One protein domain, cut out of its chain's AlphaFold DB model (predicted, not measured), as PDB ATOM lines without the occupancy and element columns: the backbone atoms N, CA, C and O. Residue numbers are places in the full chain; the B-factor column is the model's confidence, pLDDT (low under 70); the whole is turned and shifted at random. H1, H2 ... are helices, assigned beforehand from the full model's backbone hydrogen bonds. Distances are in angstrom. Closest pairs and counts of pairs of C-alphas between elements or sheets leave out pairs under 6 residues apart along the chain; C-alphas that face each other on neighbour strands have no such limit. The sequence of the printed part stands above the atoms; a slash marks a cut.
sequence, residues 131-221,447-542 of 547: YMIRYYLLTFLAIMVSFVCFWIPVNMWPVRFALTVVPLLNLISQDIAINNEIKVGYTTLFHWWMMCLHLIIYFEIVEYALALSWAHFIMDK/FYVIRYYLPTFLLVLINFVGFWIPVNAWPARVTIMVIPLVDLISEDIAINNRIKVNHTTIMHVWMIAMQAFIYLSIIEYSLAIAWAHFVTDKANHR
ATOM      1  N   TYR A 131     -36.464 -26.111 -55.894       88.12
ATOM      2  CA  TYR A 131     -35.213 -25.747 -55.230       88.12
ATOM      3  C   TYR A 131     -35.447 -25.123 -53.851       88.12
ATOM      4  O   TYR A 131     -34.667 -25.364 -52.933       88.12
ATOM      5  N   MET A 132     -36.546 -24.379 -53.679       90.12
ATOM      6  CA  MET A 132     -36.952 -23.829 -52.382       90.12
ATOM      7  C   MET A 132     -37.204 -24.931 -51.355       90.12
ATOM      8  O   MET A 132     -36.656 -24.880 -50.258       90.12
ATOM      9  N   ILE A 133     -37.972 -25.957 -51.729       88.06
ATOM     10  CA  ILE A 133     -38.307 -27.066 -50.827       88.06
ATOM     11  C   ILE A 133     -37.095 -27.972 -50.611       88.06
ATOM     12  O   ILE A 133     -36.756 -28.299 -49.477       88.06
ATOM     13  N   ARG A 134     -36.420 -28.380 -51.692       84.31
ATOM     14  CA  ARG A 134     -35.336 -29.361 -51.594       84.31
ATOM     15  C   ARG A 134     -34.096 -28.796 -50.904       84.31
ATOM     16  O   ARG A 134     -33.440 -29.537 -50.182       84.31
ATOM     17  N   TYR A 135     -33.746 -27.529 -51.147       86.81
ATOM     18  CA  TYR A 135     -32.471 -26.971 -50.688       86.81
ATOM     19  C   TYR A 135     -32.619 -25.992 -49.532       86.81
ATOM     20  O   TYR A 135     -32.003 -26.196 -48.488       86.81
ATOM     21  N   TYR A 136     -33.431 -24.949 -49.683       90.75
ATOM     22  CA  TYR A 136     -33.509 -23.888 -48.675       90.75
ATOM     23  C   TYR A 136     -34.293 -24.307 -47.431       90.75
ATOM     24  O   TYR A 136     -33.824 -24.086 -46.321       90.75
ATOM     25  N   LEU A 137     -35.445 -24.963 -47.598       90.94
ATOM     26  CA  LEU A 137     -36.243 -25.422 -46.460       90.94
ATOM     27  C   LEU A 137     -35.485 -26.466 -45.631       90.94
ATOM     28  O   LEU A 137     -35.429 -26.353 -44.412       90.94
ATOM     29  N   LEU A 138     -34.862 -27.449 -46.288       89.06
ATOM     30  CA  LEU A 138     -34.127 -28.508 -45.593       89.06
ATOM     31  C   LEU A 138     -32.915 -27.964 -44.818       89.06
ATOM     32  O   LEU A 138     -32.705 -28.336 -43.667       89.06
ATOM     33  N   THR A 139     -32.159 -27.042 -45.418       92.00
ATOM     34  CA  THR A 139     -30.983 -26.433 -44.770       92.00
ATOM     35  C   THR A 139     -31.367 -25.487 -43.629       92.00
ATOM     36  O   THR A 139     -30.701 -25.468 -42.597       92.00
ATOM     37  N   PHE A 140     -32.478 -24.760 -43.763       91.94
ATOM     38  CA  PHE A 140     -33.036 -23.941 -42.687       91.94
ATOM     39  C   PHE A 140     -33.489 -24.789 -41.492       91.94
ATOM     40  O   PHE A 140     -33.162 -24.471 -40.351       91.94
ATOM     41  N   LEU A 141     -34.202 -25.892 -41.746       91.56
ATOM     42  CA  LEU A 141     -34.629 -26.815 -40.692       91.56
ATOM     43  C   LEU A 141     -33.431 -27.455 -39.979       91.56
ATOM     44  O   LEU A 141     -33.471 -27.603 -38.762       91.56
ATOM     45  N   ALA A 142     -32.359 -27.781 -40.707       90.50
ATOM     46  CA  ALA A 142     -31.134 -28.317 -40.115       90.50
ATOM     47  C   ALA A 142     -30.503 -27.345 -39.098       90.50
ATOM     48  O   ALA A 142     -30.154 -27.768 -38.000       90.50
ATOM     49  N   ILE A 143     -30.435 -26.050 -39.421       93.31
ATOM     50  CA  ILE A 143     -29.921 -25.019 -38.498       93.31
ATOM     51  C   ILE A 143     -30.856 -24.805 -37.310       93.31
ATOM     52  O   ILE A 143     -30.416 -24.635 -36.180       93.31
ATOM     53  N   MET A 144     -32.170 -24.848 -37.534       91.75
ATOM     54  CA  MET A 144     -33.116 -24.741 -36.423       91.75
ATOM     55  C   MET A 144     -32.944 -25.886 -35.423       91.75
ATOM     56  O   MET A 144     -33.015 -25.652 -34.221       91.75
ATOM     57  N   VAL A 145     -32.676 -27.105 -35.904       90.69
ATOM     58  CA  VAL A 145     -32.357 -28.252 -35.041       90.69
ATOM     59  C   VAL A 145     -31.020 -28.057 -34.322       90.69
ATOM     60  O   VAL A 145     -30.938 -28.386 -33.139       90.69
ATOM     61  N   SER A 146     -30.004 -27.493 -34.983       92.56
ATOM     62  CA  SER A 146     -28.700 -27.255 -34.351       92.56
ATOM     63  C   SER A 146     -28.794 -26.251 -33.201       92.56
ATOM     64  O   SER A 146     -28.307 -26.524 -32.104       92.56
ATOM     65  N   PHE A 147     -29.584 -25.186 -33.360       91.50
ATOM     66  CA  PHE A 147     -29.810 -24.178 -32.316       91.50
ATOM     67  C   PHE A 147     -30.511 -24.711 -31.057       91.50
ATOM     68  O   PHE A 147     -30.369 -24.121 -29.983       91.50
ATOM     69  N   VAL A 148     -31.220 -25.845 -31.134       89.94
ATOM     70  CA  VAL A 148     -31.818 -26.485 -29.946       89.94
ATOM     71  C   VAL A 148     -30.739 -26.876 -28.925       89.94
ATOM     72  O   VAL A 148     -31.022 -26.937 -27.725       89.94
ATOM     73  N   CYS A 149     -29.486 -27.073 -29.357       85.31
ATOM     74  CA  CYS A 149     -28.383 -27.407 -28.457       85.31
ATOM     75  C   CYS A 149     -28.154 -26.347 -27.360       85.31
ATOM     76  O   CYS A 149     -27.787 -26.710 -26.238       85.31
ATOM     77  N   PHE A 150     -28.447 -25.069 -27.630       85.31
ATOM     78  CA  PHE A 150     -28.237 -23.975 -26.679       85.31
ATOM     79  C   PHE A 150     -29.158 -24.050 -25.457       85.31
ATOM     80  O   PHE A 150     -28.781 -23.605 -24.373       85.31
ATOM     81  N   TRP A 151     -30.350 -24.631 -25.604       85.00
ATOM     82  CA  TRP A 151     -31.351 -24.701 -24.531       85.00
ATOM     83  C   TRP A 151     -31.187 -25.907 -23.610       85.00
ATOM     84  O   TRP A 151     -31.727 -25.939 -22.506       85.00
ATOM     85  N   ILE A 152     -30.442 -26.913 -24.048       84.44
ATOM     86  CA  ILE A 152     -30.153 -28.102 -23.246       84.44
ATOM     87  C   ILE A 152     -29.082 -27.723 -22.222       84.44
ATOM     88  O   ILE A 152     -28.260 -26.904 -22.553       84.44
ATOM     89  N   PRO A 153     -29.008 -28.233 -20.993       78.31
ATOM     90  CA  PRO A 153     -27.894 -27.948 -20.080       78.31
ATOM     91  C   PRO A 153     -26.566 -28.624 -20.488       78.31
ATOM     92  O   PRO A 153     -26.552 -29.691 -21.100       78.31
ATOM     93  N   VAL A 154     -25.429 -28.021 -20.106       72.94
ATOM     94  CA  VAL A 154     -24.056 -28.466 -20.466       72.94
ATOM     95  C   VAL A 154     -23.727 -29.877 -19.947       72.94
ATOM     96  O   VAL A 154     -22.913 -30.586 -20.529       72.94
ATOM     97  N   ASN A 155     -24.387 -30.316 -18.872       71.56
ATOM     98  CA  ASN A 155     -24.209 -31.653 -18.299       71.56
ATOM     99  C   ASN A 155     -24.797 -32.777 -19.174       71.56
ATOM    100  O   ASN A 155     -24.330 -33.912 -19.092       71.56
ATOM    101  N   MET A 156     -25.779 -32.480 -20.035       77.31
ATOM    102  CA  MET A 156     -26.385 -33.426 -20.979       77.31
ATOM    103  C   MET A 156     -25.633 -33.424 -22.313       77.31
ATOM    104  O   MET A 156     -26.185 -33.211 -23.396       77.31
ATOM    105  N   TRP A 157     -24.335 -33.689 -22.203       70.75
ATOM    106  CA  TRP A 157     -23.370 -33.639 -23.292       70.75
ATOM    107  C   TRP A 157     -23.689 -34.561 -24.501       70.75
ATOM    108  O   TRP A 157     -23.443 -34.109 -25.620       70.75
ATOM    109  N   PRO A 158     -24.306 -35.769 -24.386       74.44
ATOM    110  CA  PRO A 158     -24.599 -36.593 -25.569       74.44
ATOM    111  C   PRO A 158     -25.662 -35.966 -26.480       74.44
ATOM    112  O   PRO A 158     -25.579 -36.056 -27.703       74.44
ATOM    113  N   VAL A 159     -26.665 -35.317 -25.882       77.12
ATOM    114  CA  VAL A 159     -27.818 -34.767 -26.607       77.12
ATOM    115  C   VAL A 159     -27.427 -33.485 -27.339       77.12
ATOM    116  O   VAL A 159     -27.722 -33.340 -28.523       77.12
ATOM    117  N   ARG A 160     -26.696 -32.581 -26.670       80.25
ATOM    118  CA  ARG A 160     -26.149 -31.360 -27.293       80.25
ATOM    119  C   ARG A 160     -25.230 -31.678 -28.468       80.25
ATOM    120  O   ARG A 160     -25.297 -31.028 -29.508       80.25
ATOM    121  N   PHE A 161     -24.397 -32.697 -28.299       76.56
ATOM    122  CA  PHE A 161     -23.473 -33.124 -29.332       76.56
ATOM    123  C   PHE A 161     -24.207 -33.690 -30.561       76.56
ATOM    124  O   PHE A 161     -23.931 -33.292 -31.691       76.56
ATOM    125  N   ALA A 162     -25.191 -34.569 -30.359       84.12
ATOM    126  CA  ALA A 162     -25.981 -35.114 -31.464       84.12
ATOM    127  C   ALA A 162     -26.727 -34.015 -32.244       84.12
ATOM    128  O   ALA A 162     -26.782 -34.057 -33.472       84.12
ATOM    129  N   LEU A 163     -27.259 -33.013 -31.540       88.12
ATOM    130  CA  LEU A 163     -28.003 -31.913 -32.152       88.12
ATOM    131  C   LEU A 163     -27.136 -30.956 -32.964       88.12
ATOM    132  O   LEU A 163     -27.652 -30.362 -33.896       88.12
ATOM    133  N   THR A 164     -25.844 -30.827 -32.671       85.06
ATOM    134  CA  THR A 164     -24.933 -29.989 -33.470       85.06
ATOM    135  C   THR A 164     -24.330 -30.765 -34.635       85.06
ATOM    136  O   THR A 164     -24.274 -30.268 -35.760       85.06
ATOM    137  N   VAL A 165     -23.932 -32.018 -34.411       84.25
ATOM    138  CA  VAL A 165     -23.139 -32.745 -35.407       84.25
ATOM    139  C   VAL A 165     -23.972 -33.497 -36.445       84.25
ATOM    140  O   VAL A 165     -23.572 -33.573 -37.606       84.25
ATOM    141  N   VAL A 166     -25.167 -33.989 -36.104       88.31
ATOM    142  CA  VAL A 166     -26.046 -34.617 -37.109       88.31
ATOM    143  C   VAL A 166     -26.482 -33.615 -38.194       88.31
ATOM    144  O   VAL A 166     -26.412 -33.957 -39.378       88.31
ATOM    145  N   PRO A 167     -26.882 -32.371 -37.865       90.50
ATOM    146  CA  PRO A 167     -27.136 -31.351 -38.880       90.50
ATOM    147  C   PRO A 167     -25.916 -31.013 -39.740       90.50
ATOM    148  O   PRO A 167     -26.079 -30.845 -40.949       90.50
ATOM    149  N   LEU A 168     -24.707 -30.980 -39.164       88.94
ATOM    150  CA  LEU A 168     -23.470 -30.764 -39.920       88.94
ATOM    151  C   LEU A 168     -23.264 -31.856 -40.984       88.94
ATOM    152  O   LEU A 168     -23.122 -31.541 -42.165       88.94
ATOM    153  N   LEU A 169     -23.344 -33.128 -40.580       85.56
ATOM    154  CA  LEU A 169     -23.235 -34.287 -41.477       85.56
ATOM    155  C   LEU A 169     -24.255 -34.231 -42.625       85.56
ATOM    156  O   LEU A 169     -23.939 -34.520 -43.785       85.56
ATOM    157  N   ASN A 170     -25.492 -33.840 -42.308       88.56
ATOM    158  CA  ASN A 170     -26.561 -33.709 -43.293       88.56
ATOM    159  C   ASN A 170     -26.294 -32.572 -44.288       88.56
ATOM    160  O   ASN A 170     -26.502 -32.762 -45.490       88.56
ATOM    161  N   LEU A 171     -25.807 -31.416 -43.819       90.69
ATOM    162  CA  LEU A 171     -25.437 -30.298 -44.692       90.69
ATOM    163  C   LEU A 171     -24.298 -30.682 -45.639       90.69
ATOM    164  O   LEU A 171     -24.412 -30.413 -46.836       90.69
ATOM    165  N   ILE A 172     -23.266 -31.368 -45.142       86.75
ATOM    166  CA  ILE A 172     -22.135 -31.845 -45.953       86.75
ATOM    167  C   ILE A 172     -22.621 -32.852 -47.003       86.75
ATOM    168  O   ILE A 172     -22.334 -32.712 -48.195       86.75
ATOM    169  N   SER A 173     -23.423 -33.836 -46.591       87.56
ATOM    170  CA  SER A 173     -23.981 -34.855 -47.492       87.56
ATOM    171  C   SER A 173     -24.828 -34.233 -48.605       87.56
ATOM    172  O   SER A 173     -24.702 -34.584 -49.784       87.56
ATOM    173  N   GLN A 174     -25.678 -33.269 -48.246       88.12
ATOM    174  CA  GLN A 174     -26.491 -32.529 -49.201       88.12
ATOM    175  C   GLN A 174     -25.624 -31.699 -50.154       88.12
ATOM    176  O   GLN A 174     -25.894 -31.650 -51.356       88.12
ATOM    177  N   ASP A 175     -24.577 -31.068 -49.639       87.31
ATOM    178  CA  ASP A 175     -23.647 -30.281 -50.430       87.31
ATOM    179  C   ASP A 175     -22.921 -31.158 -51.468       87.31
ATOM    180  O   ASP A 175     -22.893 -30.824 -52.656       87.31
ATOM    181  N   ILE A 176     -22.444 -32.348 -51.084       84.56
ATOM    182  CA  ILE A 176     -21.866 -33.337 -52.014       84.56
ATOM    183  C   ILE A 176     -22.878 -33.726 -53.104       84.56
ATOM    184  O   ILE A 176     -22.546 -33.725 -54.298       84.56
ATOM    185  N   ALA A 177     -24.123 -34.023 -52.721       85.44
ATOM    186  CA  ALA A 177     -25.172 -34.418 -53.660       85.44
ATOM    187  C   ALA A 177     -25.455 -33.322 -54.703       85.44
ATOM    188  O   ALA A 177     -25.515 -33.601 -55.903       85.44
ATOM    189  N   ILE A 178     -25.564 -32.066 -54.269       83.00
ATOM    190  CA  ILE A 178     -25.849 -30.928 -55.153       83.00
ATOM    191  C   ILE A 178     -24.671 -30.643 -56.078       83.00
ATOM    192  O   ILE A 178     -24.862 -30.367 -57.263       83.00
ATOM    193  N   ASN A 179     -23.443 -30.779 -55.587       80.06
ATOM    194  CA  ASN A 179     -22.263 -30.617 -56.425       80.06
ATOM    195  C   ASN A 179     -22.180 -31.660 -57.533       80.06
ATOM    196  O   ASN A 179     -21.647 -31.376 -58.609       80.06
ATOM    197  N   ASN A 180     -22.684 -32.871 -57.304       79.06
ATOM    198  CA  ASN A 180     -22.755 -33.887 -58.352       79.06
ATOM    199  C   ASN A 180     -23.781 -33.528 -59.436       79.06
ATOM    200  O   ASN A 180     -23.579 -33.873 -60.605       79.06
ATOM    201  N   GLU A 181     -24.826 -32.776 -59.083       81.00
ATOM    202  CA  GLU A 181     -25.785 -32.222 -60.042       81.00
ATOM    203  C   GLU A 181     -25.233 -30.996 -60.789       81.00
ATOM    204  O   GLU A 181     -25.438 -30.866 -62.000       81.00
ATOM    205  N   ILE A 182     -24.516 -30.104 -60.097       80.31
ATOM    206  CA  ILE A 182     -23.995 -28.847 -60.649       80.31
ATOM    207  C   ILE A 182     -22.506 -28.989 -60.976       80.31
ATOM    208  O   ILE A 182     -21.622 -28.708 -60.171       80.31
ATOM    209  N   LYS A 183     -22.207 -29.370 -62.219       71.69
ATOM    210  CA  LYS A 183     -20.828 -29.503 -62.709       71.69
ATOM    211  C   LYS A 183     -20.285 -28.168 -63.230       71.69
ATOM    212  O   LYS A 183     -20.257 -27.939 -64.438       71.69
ATOM    213  N   VAL A 184     -19.870 -27.280 -62.326       76.56
ATOM    214  CA  VAL A 184     -19.225 -25.996 -62.670       76.56
ATOM    215  C   VAL A 184     -17.855 -25.844 -62.023       76.56
ATOM    216  O   VAL A 184     -17.578 -26.424 -60.983       76.56
ATOM    217  N   GLY A 185     -16.996 -25.050 -62.664       67.38
ATOM    218  CA  GLY A 185     -15.630 -24.764 -62.218       67.38
ATOM    219  C   GLY A 185     -15.455 -23.423 -61.506       67.38
ATOM    220  O   GLY A 185     -14.359 -22.873 -61.526       67.38
ATOM    221  N   TYR A 186     -16.534 -22.843 -60.985       76.81
ATOM    222  CA  TYR A 186     -16.542 -21.551 -60.299       76.81
ATOM    223  C   TYR A 186     -17.549 -21.564 -59.151       76.81
ATOM    224  O   TYR A 186     -18.501 -22.347 -59.152       76.81
ATOM    225  N   THR A 187     -17.351 -20.676 -58.179       80.69
ATOM    226  CA  THR A 187     -18.242 -20.552 -57.024       80.69
ATOM    227  C   THR A 187     -19.569 -19.907 -57.429       80.69
ATOM    228  O   THR A 187     -19.631 -18.929 -58.177       80.69
ATOM    229  N   THR A 188     -20.660 -20.491 -56.945       87.12
ATOM    230  CA  THR A 188     -22.033 -20.005 -57.156       87.12
ATOM    231  C   THR A 188     -22.574 -19.447 -55.845       87.12
ATOM    232  O   THR A 188     -22.042 -19.749 -54.779       87.12
ATOM    233  N   LEU A 189     -23.644 -18.654 -55.901       87.50
ATOM    234  CA  LEU A 189     -24.308 -18.117 -54.711       87.50
ATOM    235  C   LEU A 189     -24.727 -19.230 -53.738       87.50
ATOM    236  O   LEU A 189     -24.599 -19.074 -52.531       87.50
ATOM    237  N   PHE A 190     -25.150 -20.378 -54.268       86.88
ATOM    238  CA  PHE A 190     -25.473 -21.549 -53.462       86.88
ATOM    239  C   PHE A 190     -24.267 -22.095 -52.676       86.88
ATOM    240  O   PHE A 190     -24.419 -22.480 -51.523       86.88
ATOM    241  N   HIS A 191     -23.062 -22.079 -53.256       84.88
ATOM    242  CA  HIS A 191     -21.853 -22.474 -52.527       84.88
ATOM    243  C   HIS A 191     -21.576 -21.537 -51.347       84.88
ATOM    244  O   HIS A 191     -21.227 -22.010 -50.272       84.88
ATOM    245  N   TRP A 192     -21.772 -20.226 -51.527       87.00
ATOM    246  CA  TRP A 192     -21.655 -19.256 -50.434       87.00
ATOM    247  C   TRP A 192     -22.702 -19.487 -49.348       87.00
ATOM    248  O   TRP A 192     -22.354 -19.484 -48.174       87.00
ATOM    249  N   TRP A 193     -23.956 -19.740 -49.734       88.94
ATOM    250  CA  TRP A 193     -25.020 -20.101 -48.797       88.94
ATOM    251  C   TRP A 193     -24.611 -21.304 -47.946       88.94
ATOM    252  O   TRP A 193     -24.523 -21.178 -46.729       88.94
ATOM    253  N   MET A 194     -24.259 -22.427 -48.585       88.62
ATOM    254  CA  MET A 194     -23.831 -23.631 -47.873       88.62
ATOM    255  C   MET A 194     -22.608 -23.362 -46.995       88.62
ATOM    256  O   MET A 194     -22.615 -23.761 -45.837       88.62
ATOM    257  N   MET A 195     -21.584 -22.657 -47.484       85.75
ATOM    258  CA  MET A 195     -20.393 -22.329 -46.690       85.75
ATOM    259  C   MET A 195     -20.746 -21.533 -45.424       85.75
ATOM    260  O   MET A 195     -20.258 -21.864 -44.347       85.75
ATOM    261  N   CYS A 196     -21.619 -20.527 -45.527       87.44
ATOM    262  CA  CYS A 196     -22.088 -19.771 -44.366       87.44
ATOM    263  C   CYS A 196     -22.822 -20.664 -43.361       87.44
ATOM    264  O   CYS A 196     -22.594 -20.536 -42.163       87.44
ATOM    265  N   LEU A 197     -23.661 -21.590 -43.834       90.44
ATOM    266  CA  LEU A 197     -24.377 -22.516 -42.954       90.44
ATOM    267  C   LEU A 197     -23.430 -23.478 -42.227       90.44
ATOM    268  O   LEU A 197     -23.590 -23.696 -41.031       90.44
ATOM    269  N   HIS A 198     -22.415 -24.000 -42.920       86.56
ATOM    270  CA  HIS A 198     -21.382 -24.818 -42.280       86.56
ATOM    271  C   HIS A 198     -20.632 -24.016 -41.213       86.56
ATOM    272  O   HIS A 198     -20.463 -24.500 -40.102       86.56
ATOM    273  N   LEU A 199     -20.235 -22.773 -41.515       86.19
ATOM    274  CA  LEU A 199     -19.562 -21.898 -40.550       86.19
ATOM    275  C   LEU A 199     -20.403 -21.645 -39.296       86.19
ATOM    276  O   LEU A 199     -19.847 -21.657 -38.205       86.19
ATOM    277  N   ILE A 200     -21.718 -21.458 -39.433       88.12
ATOM    278  CA  ILE A 200     -22.621 -21.288 -38.284       88.12
ATOM    279  C   ILE A 200     -22.544 -22.507 -37.359       88.12
ATOM    280  O   ILE A 200     -22.226 -22.347 -36.183       88.12
ATOM    281  N   ILE A 201     -22.722 -23.718 -37.893       90.12
ATOM    282  CA  ILE A 201     -22.669 -24.942 -37.078       90.12
ATOM    283  C   ILE A 201     -21.257 -25.184 -36.525       90.12
ATOM    284  O   ILE A 201     -21.093 -25.650 -35.399       90.12
ATOM    285  N   TYR A 202     -20.212 -24.807 -37.264       83.50
ATOM    286  CA  TYR A 202     -18.845 -24.857 -36.753       83.50
ATOM    287  C   TYR A 202     -18.637 -23.938 -35.546       83.50
ATOM    288  O   TYR A 202     -18.014 -24.357 -34.570       83.50
ATOM    289  N   PHE A 203     -19.187 -22.723 -35.565       84.81
ATOM    290  CA  PHE A 203     -19.144 -21.839 -34.401       84.81
ATOM    291  C   PHE A 203     -19.928 -22.403 -33.211       84.81
ATOM    292  O   PHE A 203     -19.460 -22.270 -32.084       84.81
ATOM    293  N   GLU A 204     -21.056 -23.081 -33.441       87.62
ATOM    294  CA  GLU A 204     -21.802 -23.773 -32.377       87.62
ATOM    295  C   GLU A 204     -20.971 -24.879 -31.713       87.62
ATOM    296  O   GLU A 204     -20.933 -24.978 -30.488       87.62
ATOM    297  N   ILE A 205     -20.257 -25.692 -32.498       84.50
ATOM    298  CA  ILE A 205     -19.402 -26.764 -31.962       84.50
ATOM    299  C   ILE A 205     -18.248 -26.182 -31.131       84.50
ATOM    300  O   ILE A 205     -17.922 -26.710 -30.064       84.50
ATOM    301  N   VAL A 206     -17.636 -25.090 -31.600       81.38
ATOM    302  CA  VAL A 206     -16.564 -24.398 -30.868       81.38
ATOM    303  C   VAL A 206     -17.091 -23.790 -29.568       81.38
ATOM    304  O   VAL A 206     -16.465 -23.975 -28.524       81.38
ATOM    305  N   GLU A 207     -18.239 -23.107 -29.606       85.25
ATOM    306  CA  GLU A 207     -18.902 -22.576 -28.407       85.25
ATOM    307  C   GLU A 207     -19.158 -23.691 -27.396       85.25
ATOM    308  O   GLU A 207     -18.763 -23.570 -26.236       85.25
ATOM    309  N   TYR A 208     -19.707 -24.815 -27.854       80.56
ATOM    310  CA  TYR A 208     -19.996 -25.954 -26.999       80.56
ATOM    311  C   TYR A 208     -18.740 -26.507 -26.317       80.56
ATOM    312  O   TYR A 208     -18.746 -26.771 -25.111       80.56
ATOM    313  N   ALA A 209     -17.647 -26.668 -27.060       77.88
ATOM    314  CA  ALA A 209     -16.404 -27.165 -26.490       77.88
ATOM    315  C   ALA A 209     -15.795 -26.197 -25.468       77.88
ATOM    316  O   ALA A 209     -15.306 -26.636 -24.423       77.88
ATOM    317  N   LEU A 210     -15.870 -24.888 -25.728       79.56
ATOM    318  CA  LEU A 210     -15.455 -23.861 -24.775       79.56
ATOM    319  C   LEU A 210     -16.330 -23.885 -23.517       79.56
ATOM    320  O   LEU A 210     -15.798 -23.863 -22.409       79.56
ATOM    321  N   ALA A 211     -17.652 -24.003 -23.667       77.06
ATOM    322  CA  ALA A 211     -18.587 -24.103 -22.552       77.06
ATOM    323  C   ALA A 211     -18.325 -25.350 -21.692       77.06
ATOM    324  O   ALA A 211     -18.369 -25.275 -20.463       77.06
ATOM    325  N   LEU A 212     -18.005 -26.486 -22.318       74.25
ATOM    326  CA  LEU A 212     -17.667 -27.726 -21.620       74.25
ATOM    327  C   LEU A 212     -16.323 -27.624 -20.887       74.25
ATOM    328  O   LEU A 212     -16.235 -28.015 -19.721       74.25
ATOM    329  N   SER A 213     -15.301 -27.068 -21.541       70.88
ATOM    330  CA  SER A 213     -13.990 -26.819 -20.933       70.88
ATOM    331  C   SER A 213     -14.112 -25.881 -19.727       70.88
ATOM    332  O   SER A 213     -13.591 -26.164 -18.650       70.88
ATOM    333  N   TRP A 214     -14.902 -24.813 -19.862       72.75
ATOM    334  CA  TRP A 214     -15.171 -23.859 -18.789       72.75
ATOM    335  C   TRP A 214     -15.966 -24.470 -17.630       72.75
ATOM    336  O   TRP A 214     -15.637 -24.254 -16.461       72.75
ATOM    337  N   ALA A 215     -17.000 -25.263 -17.925       71.94
ATOM    338  CA  ALA A 215     -17.778 -25.964 -16.906       71.94
ATOM    339  C   ALA A 215     -16.906 -26.944 -16.112       71.94
ATOM    340  O   ALA A 215     -17.005 -27.006 -14.884       71.94
ATOM    341  N   HIS A 216     -16.022 -27.669 -16.799       67.62
ATOM    342  CA  HIS A 216     -15.070 -28.576 -16.164       67.62
ATOM    343  C   HIS A 216     -14.035 -27.817 -15.322       67.62
ATOM    344  O   HIS A 216     -13.862 -28.150 -14.153       67.62
ATOM    345  N   PHE A 217     -13.488 -26.705 -15.822       71.56
ATOM    346  CA  PHE A 217     -12.602 -25.823 -15.053       71.56
ATOM    347  C   PHE A 217     -13.246 -25.301 -13.756       71.56
ATOM    348  O   PHE A 217     -12.596 -25.251 -12.711       71.56
ATOM    349  N   ILE A 218     -14.534 -24.938 -13.777       68.56
ATOM    350  CA  ILE A 218     -15.258 -24.522 -12.561       68.56
ATOM    351  C   ILE A 218     -15.404 -25.687 -11.577       68.56
ATOM    352  O   ILE A 218     -15.267 -25.477 -10.368       68.56
ATOM    353  N   MET A 219     -15.698 -26.897 -12.062       63.47
ATOM    354  CA  MET A 219     -15.769 -28.085 -11.205       63.47
ATOM    355  C   MET A 219     -14.411 -28.393 -10.577       63.47
ATOM    356  O   MET A 219     -14.348 -28.619  -9.368       63.47
ATOM    357  N   ASP A 220     -13.333 -28.316 -11.354       65.00
ATOM    358  CA  ASP A 220     -11.971 -28.505 -10.862       65.00
ATOM    359  C   ASP A 220     -11.601 -27.434  -9.839       65.00
ATOM    360  O   ASP A 220     -11.082 -27.774  -8.783       65.00
ATOM    361  N   LYS A 221     -11.958 -26.161 -10.061       63.31
ATOM    362  CA  LYS A 221     -11.738 -25.088  -9.078       63.31
ATOM    363  C   LYS A 221     -12.524 -25.311  -7.783       63.31
ATOM    364  O   LYS A 221     -11.973 -25.081  -6.711       63.31
ATOM    365  N   PHE A 447     -11.730 -21.951 -57.060       77.38
ATOM    366  CA  PHE A 447     -12.868 -22.816 -56.771       77.38
ATOM    367  C   PHE A 447     -12.484 -23.970 -55.839       77.38
ATOM    368  O   PHE A 447     -13.180 -24.217 -54.863       77.38
ATOM    369  N   TYR A 448     -11.368 -24.651 -56.106       80.62
ATOM    370  CA  TYR A 448     -10.937 -25.821 -55.339       80.62
ATOM    371  C   TYR A 448     -10.448 -25.449 -53.939       80.62
ATOM    372  O   TYR A 448     -10.683 -26.203 -52.997       80.62
ATOM    373  N   VAL A 449      -9.815 -24.281 -53.795       81.50
ATOM    374  CA  VAL A 449      -9.347 -23.778 -52.497       81.50
ATOM    375  C   VAL A 449     -10.526 -23.536 -51.555       81.50
ATOM    376  O   VAL A 449     -10.550 -24.073 -50.453       81.50
ATOM    377  N   ILE A 450     -11.534 -22.785 -52.008       76.38
ATOM    378  CA  ILE A 450     -12.721 -22.478 -51.191       76.38
ATOM    379  C   ILE A 450     -13.552 -23.739 -50.941       76.38
ATOM    380  O   ILE A 450     -14.137 -23.894 -49.873       76.38
ATOM    381  N   ARG A 451     -13.620 -24.635 -51.930       76.81
ATOM    382  CA  ARG A 451     -14.510 -25.794 -51.903       76.81
ATOM    383  C   ARG A 451     -13.990 -26.969 -51.086       76.81
ATOM    384  O   ARG A 451     -14.805 -27.604 -50.438       76.81
ATOM    385  N   TYR A 452     -12.701 -27.283 -51.192       83.75
ATOM    386  CA  TYR A 452     -12.130 -28.513 -50.636       83.75
ATOM    387  C   TYR A 452     -11.046 -28.222 -49.596       83.75
ATOM    388  O   TYR A 452     -11.085 -28.757 -48.494       83.75
ATOM    389  N   TYR A 453     -10.090 -27.335 -49.895       84.31
ATOM    390  CA  TYR A 453      -8.987 -27.061 -48.960       84.31
ATOM    391  C   TYR A 453      -9.471 -26.368 -47.684       84.31
ATOM    392  O   TYR A 453      -9.058 -26.745 -46.591       84.31
ATOM    393  N   LEU A 454     -10.358 -25.375 -47.807       82.56
ATOM    394  CA  LEU A 454     -10.847 -24.631 -46.649       82.56
ATOM    395  C   LEU A 454     -11.709 -25.500 -45.706       82.56
ATOM    396  O   LEU A 454     -11.398 -25.519 -44.517       82.56
ATOM    397  N   PRO A 455     -12.728 -26.257 -46.165       84.50
ATOM    398  CA  PRO A 455     -13.518 -27.104 -45.269       84.50
ATOM    399  C   PRO A 455     -12.699 -28.218 -44.614       84.50
ATOM    400  O   PRO A 455     -12.808 -28.406 -43.406       84.50
ATOM    401  N   THR A 456     -11.825 -28.900 -45.363       89.00
ATOM    402  CA  THR A 456     -10.984 -29.978 -44.807       89.00
ATOM    403  C   THR A 456      -9.991 -29.467 -43.765       89.00
ATOM    404  O   THR A 456      -9.781 -30.116 -42.743       89.00
ATOM    405  N   PHE A 457      -9.445 -28.264 -43.958       88.44
ATOM    406  CA  PHE A 457      -8.641 -27.596 -42.938       88.44
ATOM    407  C   PHE A 457      -9.457 -27.277 -41.675       88.44
ATOM    408  O   PHE A 457      -9.004 -27.547 -40.563       88.44
ATOM    409  N   LEU A 458     -10.680 -26.750 -41.828       85.12
ATOM    410  CA  LEU A 458     -11.576 -26.467 -40.698       85.12
ATOM    411  C   LEU A 458     -11.963 -27.742 -39.928       85.12
ATOM    412  O   LEU A 458     -12.018 -27.708 -38.700       85.12
ATOM    413  N   LEU A 459     -12.162 -28.871 -40.618       87.62
ATOM    414  CA  LEU A 459     -12.426 -30.170 -39.985       87.62
ATOM    415  C   LEU A 459     -11.272 -30.614 -39.076       87.62
ATOM    416  O   LEU A 459     -11.513 -31.080 -37.960       87.62
ATOM    417  N   VAL A 460     -10.021 -30.423 -39.507       90.06
ATOM    418  CA  VAL A 460      -8.846 -30.714 -38.668       90.06
ATOM    419  C   VAL A 460      -8.779 -29.770 -37.463       90.06
ATOM    420  O   VAL A 460      -8.492 -30.216 -36.353       90.06
ATOM    421  N   LEU A 461      -9.106 -28.486 -37.630       86.69
ATOM    422  CA  LEU A 461      -9.155 -27.555 -36.496       86.69
ATOM    423  C   LEU A 461     -10.201 -27.966 -35.451       86.69
ATOM    424  O   LEU A 461      -9.925 -27.893 -34.257       86.69
ATOM    425  N   ILE A 462     -11.371 -28.440 -35.881       84.25
ATOM    426  CA  ILE A 462     -12.413 -28.948 -34.973       84.25
ATOM    427  C   ILE A 462     -11.966 -30.222 -34.277       84.25
ATOM    428  O   ILE A 462     -12.219 -30.397 -33.091       84.25
ATOM    429  N   ASN A 463     -11.258 -31.100 -34.978       89.62
ATOM    430  CA  ASN A 463     -10.672 -32.269 -34.346       89.62
ATOM    431  C   ASN A 463      -9.738 -31.874 -33.180       89.62
ATOM    432  O   ASN A 463      -9.803 -32.484 -32.112       89.62
ATOM    433  N   PHE A 464      -8.960 -30.793 -33.325       87.25
ATOM    434  CA  PHE A 464      -8.087 -30.280 -32.260       87.25
ATOM    435  C   PHE A 464      -8.834 -29.645 -31.083       87.25
ATOM    436  O   PHE A 464      -8.313 -29.631 -29.968       87.25
ATOM    437  N   VAL A 465     -10.077 -29.199 -31.276       82.69
ATOM    438  CA  VAL A 465     -10.948 -28.766 -30.171       82.69
ATOM    439  C   VAL A 465     -11.175 -29.910 -29.170       82.69
ATOM    440  O   VAL A 465     -11.326 -29.666 -27.971       82.69
ATOM    441  N   GLY A 466     -11.106 -31.168 -29.625       79.19
ATOM    442  CA  GLY A 466     -11.161 -32.350 -28.765       79.19
ATOM    443  C   GLY A 466     -10.103 -32.363 -27.654       79.19
ATOM    444  O   GLY A 466     -10.359 -32.914 -26.583       79.19
ATOM    445  N   PHE A 467      -8.955 -31.700 -27.844       83.06
ATOM    446  CA  PHE A 467      -7.909 -31.609 -26.821       83.06
ATOM    447  C   PHE A 467      -8.311 -30.748 -25.616       83.06
ATOM    448  O   PHE A 467      -7.820 -30.985 -24.512       83.06
ATOM    449  N   TRP A 468      -9.228 -29.790 -25.788       79.56
ATOM    450  CA  TRP A 468      -9.709 -28.922 -24.701       79.56
ATOM    451  C   TRP A 468     -10.834 -29.533 -23.867       79.56
ATOM    452  O   TRP A 468     -11.163 -29.022 -22.795       79.56
ATOM    453  N   ILE A 469     -11.428 -30.624 -24.346       76.88
ATOM    454  CA  ILE A 469     -12.460 -31.373 -23.627       76.88
ATOM    455  C   ILE A 469     -11.763 -32.265 -22.601       76.88
ATOM    456  O   ILE A 469     -10.721 -32.815 -22.921       76.88
ATOM    457  N   PRO A 470     -12.266 -32.454 -21.379       77.56
ATOM    458  CA  PRO A 470     -11.606 -33.320 -20.402       77.56
ATOM    459  C   PRO A 470     -11.698 -34.813 -20.788       77.56
ATOM    460  O   PRO A 470     -12.656 -35.251 -21.424       77.56
ATOM    461  N   VAL A 471     -10.703 -35.617 -20.387       79.69
ATOM    462  CA  VAL A 471     -10.583 -37.051 -20.758       79.69
ATOM    463  C   VAL A 471     -11.748 -37.898 -20.220       79.69
ATOM    464  O   VAL A 471     -12.122 -38.903 -20.814       79.69
ATOM    465  N   ASN A 472     -12.365 -37.472 -19.114       73.81
ATOM    466  CA  ASN A 472     -13.516 -38.139 -18.499       73.81
ATOM    467  C   ASN A 472     -14.823 -37.984 -19.306       73.81
ATOM    468  O   ASN A 472     -15.718 -38.819 -19.176       73.81
ATOM    469  N   ALA A 473     -14.934 -36.964 -20.165       77.19
ATOM    470  CA  ALA A 473     -16.059 -36.761 -21.075       77.19
ATOM    471  C   ALA A 473     -15.869 -37.599 -22.351       77.19
ATOM    472  O   ALA A 473     -15.873 -37.087 -23.475       77.19
ATOM    473  N   TRP A 474     -15.669 -38.906 -22.154       78.06
ATOM    474  CA  TRP A 474     -15.172 -39.818 -23.178       78.06
ATOM    475  C   TRP A 474     -16.010 -39.840 -24.465       78.06
ATOM    476  O   TRP A 474     -15.407 -39.821 -25.540       78.06
ATOM    477  N   PRO A 475     -17.357 -39.784 -24.447       78.75
ATOM    478  CA  PRO A 475     -18.086 -39.886 -25.703       78.75
ATOM    479  C   PRO A 475     -18.143 -38.543 -26.441       78.75
ATOM    480  O   PRO A 475     -18.124 -38.551 -27.662       78.75
ATOM    481  N   ALA A 476     -18.062 -37.392 -25.758       74.56
ATOM    482  CA  ALA A 476     -17.896 -36.096 -26.432       74.56
ATOM    483  C   ALA A 476     -16.568 -36.022 -27.210       74.56
ATOM    484  O   ALA A 476     -16.547 -35.588 -28.363       74.56
ATOM    485  N   ARG A 477     -15.465 -36.496 -26.606       80.62
ATOM    486  CA  ARG A 477     -14.150 -36.559 -27.269       80.62
ATOM    487  C   ARG A 477     -14.140 -37.524 -28.452       80.62
ATOM    488  O   ARG A 477     -13.734 -37.125 -29.539       80.62
ATOM    489  N   VAL A 478     -14.613 -38.762 -28.265       85.75
ATOM    490  CA  VAL A 478     -14.648 -39.769 -29.345       85.75
ATOM    491  C   VAL A 478     -15.402 -39.229 -30.549       85.75
ATOM    492  O   VAL A 478     -14.937 -39.364 -31.677       85.75
ATOM    493  N   THR A 479     -16.548 -38.588 -30.332       82.44
ATOM    494  CA  THR A 479     -17.377 -38.179 -31.458       82.44
ATOM    495  C   THR A 479     -16.832 -36.950 -32.200       82.44
ATOM    496  O   THR A 479     -16.868 -36.943 -33.430       82.44
ATOM    497  N   ILE A 480     -16.219 -35.979 -31.507       83.44
ATOM    498  CA  ILE A 480     -15.475 -34.869 -32.147       83.44
ATOM    499  C   ILE A 480     -14.269 -35.370 -32.940       83.44
ATOM    500  O   ILE A 480     -13.862 -34.733 -33.906       83.44
ATOM    501  N   MET A 481     -13.702 -36.517 -32.568       86.31
ATOM    502  CA  MET A 481     -12.560 -37.076 -33.281       86.31
ATOM    503  C   MET A 481     -12.959 -37.960 -34.469       86.31
ATOM    504  O   MET A 481     -12.338 -37.878 -35.526       86.31
ATOM    505  N   VAL A 482     -14.003 -38.780 -34.320       87.44
ATOM    506  CA  VAL A 482     -14.428 -39.760 -35.332       87.44
ATOM    507  C   VAL A 482     -15.285 -39.138 -36.434       87.44
ATOM    508  O   VAL A 482     -15.171 -39.550 -37.584       87.44
ATOM    509  N   ILE A 483     -16.131 -38.148 -36.139       86.06
ATOM    510  CA  ILE A 483     -17.014 -37.586 -37.173       86.06
ATOM    511  C   ILE A 483     -16.244 -36.823 -38.261       86.06
ATOM    512  O   ILE A 483     -16.427 -37.161 -39.431       86.06
ATOM    513  N   PRO A 484     -15.311 -35.910 -37.931       88.94
ATOM    514  CA  PRO A 484     -14.476 -35.270 -38.945       88.94
ATOM    515  C   PRO A 484     -13.687 -36.270 -39.799       88.94
ATOM    516  O   PRO A 484     -13.424 -35.996 -40.966       88.94
ATOM    517  N   LEU A 485     -13.339 -37.444 -39.252       90.88
ATOM    518  CA  LEU A 485     -12.709 -38.518 -40.022       90.88
ATOM    519  C   LEU A 485     -13.662 -39.087 -41.082       90.88
ATOM    520  O   LEU A 485     -13.270 -39.239 -42.237       90.88
ATOM    521  N   VAL A 486     -14.900 -39.410 -40.696       89.00
ATOM    522  CA  VAL A 486     -15.923 -39.936 -41.619       89.00
ATOM    523  C   VAL A 486     -16.245 -38.919 -42.717       89.00
ATOM    524  O   VAL A 486     -16.377 -39.298 -43.885       89.00
ATOM    525  N   ASP A 487     -16.311 -37.637 -42.365       86.88
ATOM    526  CA  ASP A 487     -16.527 -36.550 -43.322       86.88
ATOM    527  C   ASP A 487     -15.373 -36.424 -44.310       86.88
ATOM    528  O   ASP A 487     -15.592 -36.410 -45.523       86.88
ATOM    529  N   LEU A 488     -14.137 -36.418 -43.807       91.25
ATOM    530  CA  LEU A 488     -12.948 -36.317 -44.645       91.25
ATOM    531  C   LEU A 488     -12.835 -37.501 -45.621       91.25
ATOM    532  O   LEU A 488     -12.491 -37.305 -46.786       91.25
ATOM    533  N   ILE A 489     -13.181 -38.717 -45.178       90.62
ATOM    534  CA  ILE A 489     -13.231 -39.915 -46.036       90.62
ATOM    535  C   ILE A 489     -14.316 -39.773 -47.111       90.62
ATOM    536  O   ILE A 489     -14.089 -40.099 -48.278       90.62
ATOM    537  N   SER A 490     -15.496 -39.278 -46.741       89.19
ATOM    538  CA  SER A 490     -16.603 -39.076 -47.682       89.19
ATOM    539  C   SER A 490     -16.244 -38.052 -48.762       89.19
ATOM    540  O   SER A 490     -16.556 -38.246 -49.944       89.19
ATOM    541  N   GLU A 491     -15.544 -36.984 -48.378       87.56
ATOM    542  CA  GLU A 491     -15.047 -35.967 -49.300       87.56
ATOM    543  C   GLU A 491     -13.925 -36.502 -50.204       87.56
ATOM    544  O   GLU A 491     -13.957 -36.254 -51.414       87.56
ATOM    545  N   ASP A 492     -13.003 -37.314 -49.676       89.75
ATOM    546  CA  ASP A 492     -11.959 -37.986 -50.465       89.75
ATOM    547  C   ASP A 492     -12.560 -38.911 -51.538       89.75
ATOM    548  O   ASP A 492     -12.210 -38.825 -52.718       89.75
ATOM    549  N   ILE A 493     -13.568 -39.715 -51.183       88.00
ATOM    550  CA  ILE A 493     -14.309 -40.547 -52.147       88.00
ATOM    551  C   ILE A 493     -14.965 -39.676 -53.229       88.00
ATOM    552  O   ILE A 493     -14.942 -40.019 -54.418       88.00
ATOM    553  N   ALA A 494     -15.554 -38.537 -52.856       85.12
ATOM    554  CA  ALA A 494     -16.171 -37.621 -53.812       85.12
ATOM    555  C   ALA A 494     -15.143 -36.997 -54.775       85.12
ATOM    556  O   ALA A 494     -15.439 -36.838 -55.965       85.12
ATOM    557  N   ILE A 495     -13.940 -36.677 -54.290       84.38
ATOM    558  CA  ILE A 495     -12.823 -36.166 -55.096       84.38
ATOM    559  C   ILE A 495     -12.304 -37.253 -56.042       84.38
ATOM    560  O   ILE A 495     -12.217 -37.008 -57.247       84.38
ATOM    561  N   ASN A 496     -12.055 -38.463 -55.541       84.88
ATOM    562  CA  ASN A 496     -11.552 -39.597 -56.325       84.88
ATOM    563  C   ASN A 496     -12.538 -40.039 -57.418       84.88
ATOM    564  O   ASN A 496     -12.145 -40.417 -58.523       84.88
ATOM    565  N   ASN A 497     -13.843 -39.897 -57.174       82.44
ATOM    566  CA  ASN A 497     -14.861 -40.118 -58.204       82.44
ATOM    567  C   ASN A 497     -14.807 -39.086 -59.343       82.44
ATOM    568  O   ASN A 497     -15.240 -39.387 -60.461       82.44
ATOM    569  N   ARG A 498     -14.293 -37.878 -59.079       75.44
ATOM    570  CA  ARG A 498     -14.117 -36.812 -60.079       75.44
ATOM    571  C   ARG A 498     -12.755 -36.866 -60.762       75.44
ATOM    572  O   ARG A 498     -12.671 -36.539 -61.944       75.44
ATOM    573  N   ILE A 499     -11.710 -37.243 -60.033       79.56
ATOM    574  CA  ILE A 499     -10.323 -37.259 -60.499       79.56
ATOM    575  C   ILE A 499      -9.867 -38.710 -60.579       79.56
ATOM    576  O   ILE A 499      -9.284 -39.259 -59.651       79.56
ATOM    577  N   LYS A 500     -10.131 -39.343 -61.720       73.88
ATOM    578  CA  LYS A 500      -9.684 -40.711 -61.971       73.88
ATOM    579  C   LYS A 500      -8.281 -40.681 -62.559       73.88
ATOM    580  O   LYS A 500      -8.104 -40.374 -63.735       73.88
ATOM    581  N   VAL A 501      -7.288 -40.947 -61.720       80.62
ATOM    582  CA  VAL A 501      -5.878 -41.021 -62.111       80.62
ATOM    583  C   VAL A 501      -5.189 -42.175 -61.396       80.62
ATOM    584  O   VAL A 501      -5.528 -42.515 -60.270       80.62
ATOM    585  N   ASN A 502      -4.196 -42.760 -62.060       81.62
ATOM    586  CA  ASN A 502      -3.374 -43.854 -61.537       81.62
ATOM    587  C   ASN A 502      -2.161 -43.381 -60.713       81.62
ATOM    588  O   ASN A 502      -1.407 -44.204 -60.204       81.62
ATOM    589  N   HIS A 503      -1.943 -42.070 -60.607       83.31
ATOM    590  CA  HIS A 503      -0.821 -41.469 -59.893       83.31
ATOM    591  C   HIS A 503      -1.310 -40.542 -58.781       83.31
ATOM    592  O   HIS A 503      -2.422 -40.016 -58.817       83.31
ATOM    593  N   THR A 504      -0.456 -40.317 -57.786       85.44
ATOM    594  CA  THR A 504      -0.753 -39.402 -56.686       85.44
ATOM    595  C   THR A 504      -0.729 -37.951 -57.166       85.44
ATOM    596  O   THR A 504       0.162 -37.524 -57.905       85.44
ATOM    597  N   THR A 505      -1.743 -37.191 -56.758       88.94
ATOM    598  CA  THR A 505      -1.854 -35.750 -57.013       88.94
ATOM    599  C   THR A 505      -1.582 -34.978 -55.725       88.94
ATOM    600  O   THR A 505      -1.694 -35.543 -54.634       88.94
ATOM    601  N   ILE A 506      -1.269 -33.680 -55.823       89.06
ATOM    602  CA  ILE A 506      -1.139 -32.803 -54.640       89.06
ATOM    603  C   ILE A 506      -2.409 -32.849 -53.776       89.06
ATOM    604  O   ILE A 506      -2.309 -32.894 -52.553       89.06
ATOM    605  N   MET A 507      -3.592 -32.917 -54.392       88.31
ATOM    606  CA  MET A 507      -4.857 -33.063 -53.667       88.31
ATOM    607  C   MET A 507      -4.910 -34.352 -52.838       88.31
ATOM    608  O   MET A 507      -5.292 -34.299 -51.676       88.31
ATOM    609  N   HIS A 508      -4.477 -35.492 -53.388       88.88
ATOM    610  CA  HIS A 508      -4.424 -36.746 -52.622       88.88
ATOM    611  C   HIS A 508      -3.449 -36.637 -51.442       88.88
ATOM    612  O   HIS A 508      -3.765 -37.079 -50.342       88.88
ATOM    613  N   VAL A 509      -2.286 -36.004 -51.640       91.00
ATOM    614  CA  VAL A 509      -1.312 -35.774 -50.558       91.00
ATOM    615  C   VAL A 509      -1.908 -34.888 -49.460       91.00
ATOM    616  O   VAL A 509      -1.739 -35.191 -48.282       91.00
ATOM    617  N   TRP A 510      -2.640 -33.833 -49.831       91.19
ATOM    618  CA  TRP A 510      -3.354 -32.979 -48.881       91.19
ATOM    619  C   TRP A 510      -4.386 -33.767 -48.067       91.19
ATOM    620  O   TRP A 510      -4.362 -33.701 -46.840       91.19
ATOM    621  N   MET A 511      -5.246 -34.551 -48.726       90.56
ATOM    622  CA  MET A 511      -6.278 -35.348 -48.048       90.56
ATOM    623  C   MET A 511      -5.667 -36.369 -47.084       90.56
ATOM    624  O   MET A 511      -6.083 -36.440 -45.929       90.56
ATOM    625  N   ILE A 512      -4.621 -37.084 -47.512       91.69
ATOM    626  CA  ILE A 512      -3.889 -38.030 -46.657       91.69
ATOM    627  C   ILE A 512      -3.265 -37.309 -45.456       91.69
ATOM    628  O   ILE A 512      -3.342 -37.815 -44.339       91.69
ATOM    629  N   ALA A 513      -2.678 -36.123 -45.652       92.81
ATOM    630  CA  ALA A 513      -2.104 -35.343 -44.558       92.81
ATOM    631  C   ALA A 513      -3.176 -34.906 -43.543       92.81
ATOM    632  O   ALA A 513      -2.984 -35.090 -42.341       92.81
ATOM    633  N   MET A 514      -4.320 -34.391 -44.010       93.31
ATOM    634  CA  MET A 514      -5.444 -34.027 -43.136       93.31
ATOM    635  C   MET A 514      -5.975 -35.245 -42.365       93.31
ATOM    636  O   MET A 514      -6.248 -35.158 -41.168       93.31
ATOM    637  N   GLN A 515      -6.050 -36.406 -43.018       92.31
ATOM    638  CA  GLN A 515      -6.510 -37.646 -42.396       92.31
ATOM    639  C   GLN A 515      -5.513 -38.161 -41.354       92.31
ATOM    640  O   GLN A 515      -5.915 -38.602 -40.278       92.31
ATOM    641  N   ALA A 516      -4.214 -38.057 -41.639       93.75
ATOM    642  CA  ALA A 516      -3.157 -38.416 -40.705       93.75
ATOM    643  C   ALA A 516      -3.225 -37.576 -39.423       93.75
ATOM    644  O   ALA A 516      -3.107 -38.141 -38.338       93.75
ATOM    645  N   PHE A 517      -3.485 -36.265 -39.519       92.75
ATOM    646  CA  PHE A 517      -3.683 -35.426 -38.331       92.75
ATOM    647  C   PHE A 517      -4.838 -35.926 -37.459       92.75
ATOM    648  O   PHE A 517      -4.667 -36.073 -36.252       92.75
ATOM    649  N   ILE A 518      -5.982 -36.257 -38.064       93.31
ATOM    650  CA  ILE A 518      -7.146 -36.767 -37.327       93.31
ATOM    651  C   ILE A 518      -6.850 -38.135 -36.689       93.31
ATOM    652  O   ILE A 518      -7.194 -38.357 -35.527       93.31
ATOM    653  N   TYR A 519      -6.175 -39.042 -37.404       92.88
ATOM    654  CA  TYR A 519      -5.770 -40.336 -36.847       92.88
ATOM    655  C   TYR A 519      -4.814 -40.195 -35.666       92.88
ATOM    656  O   TYR A 519      -4.985 -40.881 -34.660       92.88
ATOM    657  N   LEU A 520      -3.829 -39.299 -35.764       93.00
ATOM    658  CA  LEU A 520      -2.899 -39.033 -34.671       93.00
ATOM    659  C   LEU A 520      -3.632 -38.503 -33.433       93.00
ATOM    660  O   LEU A 520      -3.332 -38.952 -32.330       93.00
ATOM    661  N   SER A 521      -4.639 -37.643 -33.601       91.00
ATOM    662  CA  SER A 521      -5.486 -37.189 -32.490       91.00
ATOM    663  C   SER A 521      -6.301 -38.323 -31.853       91.00
ATOM    664  O   SER A 521      -6.426 -38.379 -30.633       91.00
ATOM    665  N   ILE A 522      -6.826 -39.265 -32.648       91.06
ATOM    666  CA  ILE A 522      -7.537 -40.448 -32.120       91.06
ATOM    667  C   ILE A 522      -6.585 -41.344 -31.310       91.06
ATOM    668  O   ILE A 522      -6.963 -41.871 -30.256       91.06
ATOM    669  N   ILE A 523      -5.347 -41.518 -31.786       92.25
ATOM    670  CA  ILE A 523      -4.310 -42.290 -31.086       92.25
ATOM    671  C   ILE A 523      -3.914 -41.590 -29.783       92.25
ATOM    672  O   ILE A 523      -3.851 -42.252 -28.747       92.25
ATOM    673  N   GLU A 524      -3.695 -40.272 -29.813       91.88
ATOM    674  CA  GLU A 524      -3.422 -39.465 -28.616       91.88
ATOM    675  C   GLU A 524      -4.500 -39.690 -27.560       91.88
ATOM    676  O   GLU A 524      -4.181 -40.045 -26.427       91.88
ATOM    677  N   TYR A 525      -5.771 -39.600 -27.950       88.44
ATOM    678  CA  TYR A 525      -6.869 -39.795 -27.019       88.44
ATOM    679  C   TYR A 525      -6.916 -41.216 -26.445       88.44
ATOM    680  O   TYR A 525      -7.131 -41.391 -25.244       88.44
ATOM    681  N   SER A 526      -6.671 -42.227 -27.281       89.06
ATOM    682  CA  SER A 526      -6.601 -43.630 -26.852       89.06
ATOM    683  C   SER A 526      -5.488 -43.855 -25.821       89.06
ATOM    684  O   SER A 526      -5.675 -44.585 -24.845       89.06
ATOM    685  N   LEU A 527      -4.345 -43.190 -25.992       90.38
ATOM    686  CA  LEU A 527      -3.254 -43.213 -25.017       90.38
ATOM    687  C   LEU A 527      -3.617 -42.436 -23.745       90.38
ATOM    688  O   LEU A 527      -3.360 -42.921 -22.643       90.38
ATOM    689  N   ALA A 528      -4.253 -41.270 -23.877       87.38
ATOM    690  CA  ALA A 528      -4.658 -40.435 -22.750       87.38
ATOM    691  C   ALA A 528      -5.668 -41.143 -21.832       87.38
ATOM    692  O   ALA A 528      -5.521 -41.097 -20.609       87.38
ATOM    693  N   ILE A 529      -6.661 -41.842 -22.396       87.19
ATOM    694  CA  ILE A 529      -7.642 -42.602 -21.607       87.19
ATOM    695  C   ILE A 529      -7.013 -43.834 -20.945       87.19
ATOM    696  O   ILE A 529      -7.263 -44.084 -19.767       87.19
ATOM    697  N   ALA A 530      -6.141 -44.563 -21.651       87.50
ATOM    698  CA  ALA A 530      -5.420 -45.701 -21.080       87.50
ATOM    699  C   ALA A 530      -4.518 -45.266 -19.915       87.50
ATOM    700  O   ALA A 530      -4.497 -45.906 -18.862       87.50
ATOM    701  N   TRP A 531      -3.823 -44.136 -20.071       89.06
ATOM    702  CA  TRP A 531      -3.010 -43.545 -19.013       89.06
ATOM    703  C   TRP A 531      -3.854 -43.106 -17.814       89.06
ATOM    704  O   TRP A 531      -3.492 -43.395 -16.672       89.06
ATOM    705  N   ALA A 532      -4.996 -42.454 -18.053       84.81
ATOM    706  CA  ALA A 532      -5.913 -42.053 -16.991       84.81
ATOM    707  C   ALA A 532      -6.391 -43.264 -16.169       84.81
ATOM    708  O   ALA A 532      -6.319 -43.224 -14.940       84.81
ATOM    709  N   HIS A 533      -6.780 -44.359 -16.835       84.50
ATOM    710  CA  HIS A 533      -7.159 -45.611 -16.170       84.50
ATOM    711  C   HIS A 533      -6.007 -46.231 -15.370       84.50
ATOM    712  O   HIS A 533      -6.183 -46.602 -14.208       84.50
ATOM    713  N   PHE A 534      -4.803 -46.276 -15.942       87.56
ATOM    714  CA  PHE A 534      -3.623 -46.796 -15.251       87.56
ATOM    715  C   PHE A 534      -3.308 -46.019 -13.961       87.56
ATOM    716  O   PHE A 534      -3.002 -46.611 -12.922       87.56
ATOM    717  N   VAL A 535      -3.404 -44.685 -14.000       85.62
ATOM    718  CA  VAL A 535      -3.192 -43.834 -12.819       85.62
ATOM    719  C   VAL A 535      -4.260 -44.096 -11.755       85.62
ATOM    720  O   VAL A 535      -3.913 -44.211 -10.575       85.62
ATOM    721  N   THR A 536      -5.534 -44.237 -12.144       82.94
ATOM    722  CA  THR A 536      -6.615 -44.548 -11.194       82.94
ATOM    723  C   THR A 536      -6.440 -45.917 -10.541       82.94
ATOM    724  O   THR A 536      -6.574 -46.026  -9.321       82.94
ATOM    725  N   ASP A 537      -6.047 -46.940 -11.303       83.44
ATOM    726  CA  ASP A 537      -5.832 -48.292 -10.775       83.44
ATOM    727  C   ASP A 537      -4.646 -48.331  -9.808       83.44
ATOM    728  O   ASP A 537      -4.734 -48.892  -8.712       83.44
ATOM    729  N   LYS A 538      -3.548 -47.647 -10.148       82.06
ATOM    730  CA  LYS A 538      -2.375 -47.533  -9.272       82.06
ATOM    731  C   LYS A 538      -2.693 -46.789  -7.970       82.06
ATOM    732  O   LYS A 538      -2.180 -47.162  -6.911       82.06
ATOM    733  N   ALA A 539      -3.532 -45.753  -8.023       78.62
ATOM    734  CA  ALA A 539      -3.996 -45.039  -6.833       78.62
ATOM    735  C   ALA A 539      -4.885 -45.925  -5.942       78.62
ATOM    736  O   ALA A 539      -4.726 -45.919  -4.718       78.62
ATOM    737  N   ASN A 540      -5.764 -46.732  -6.542       76.94
ATOM    738  CA  ASN A 540      -6.612 -47.680  -5.820       76.94
ATOM    739  C   ASN A 540      -5.786 -48.787  -5.148       76.94
ATOM    740  O   ASN A 540      -5.990 -49.062  -3.967       76.94
ATOM    741  N   HIS A 541      -4.782 -49.344  -5.832       74.31
ATOM    742  CA  HIS A 541      -3.872 -50.328  -5.235       74.31
ATOM    743  C   HIS A 541      -3.087 -49.774  -4.037       74.31
ATOM    744  O   HIS A 541      -2.970 -50.457  -3.019       74.31
ATOM    745  N   ARG A 542      -2.608 -48.525  -4.100       72.31
ATOM    746  CA  ARG A 542      -1.931 -47.873  -2.961       72.31
ATOM    747  C   ARG A 542      -2.859 -47.642  -1.766       72.31
ATOM    748  O   ARG A 542      -2.415 -47.782  -0.634       72.31
TER     749      ARG A 542
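AT A GLANCE: This is residues 131 to 221 and 447 to 542 of the 547 residues of the protein "Glycine receptor subunit alpha-2" of Sarcoptes scabiei (UniProt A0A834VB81). What is the shape? Six nearly parallel helices form a compact, all-helix bundle, H1 H2 H3 beside H4 H5 H6; residues 533 to 542 stick out. How large is it? The 187 printed residues span 65 by 44 by 19 A, with a radius of gyration of the C-alphas of 18.7 A.

HOW THE PARTS SIT: What touches the longest helix? H6, residues 506 to 542, and H5, residues 474 to 498, form a hairpin; their closest C-alphas, 522 and 481, are 6.2 A apart. What lies beyond? H5 touches H2, residues 157 to 181; their closest C-alphas, 476 and 157, are 6.8 A apart. Every O i to N i+4 pair is within hydrogen-bond range in H6 and H3, residues 189 to 221.

IN THESE COORDINATES: Where does H1 begin? H1, residues 131 to 151, begins at (-35.213, -25.747, -55.230). Where does H6 end? C-alpha 542, at (-1.931, -47.873, -2.961), is 53.8 A from C-alpha 506.

THE WHOLE: Is anything cut? Residues 222 to 446 are not printed; C-alphas 221 and 447 are 47.8 A apart. Where is confidence low? Residues 185, 216 and 218 to 221 have pLDDT under 70.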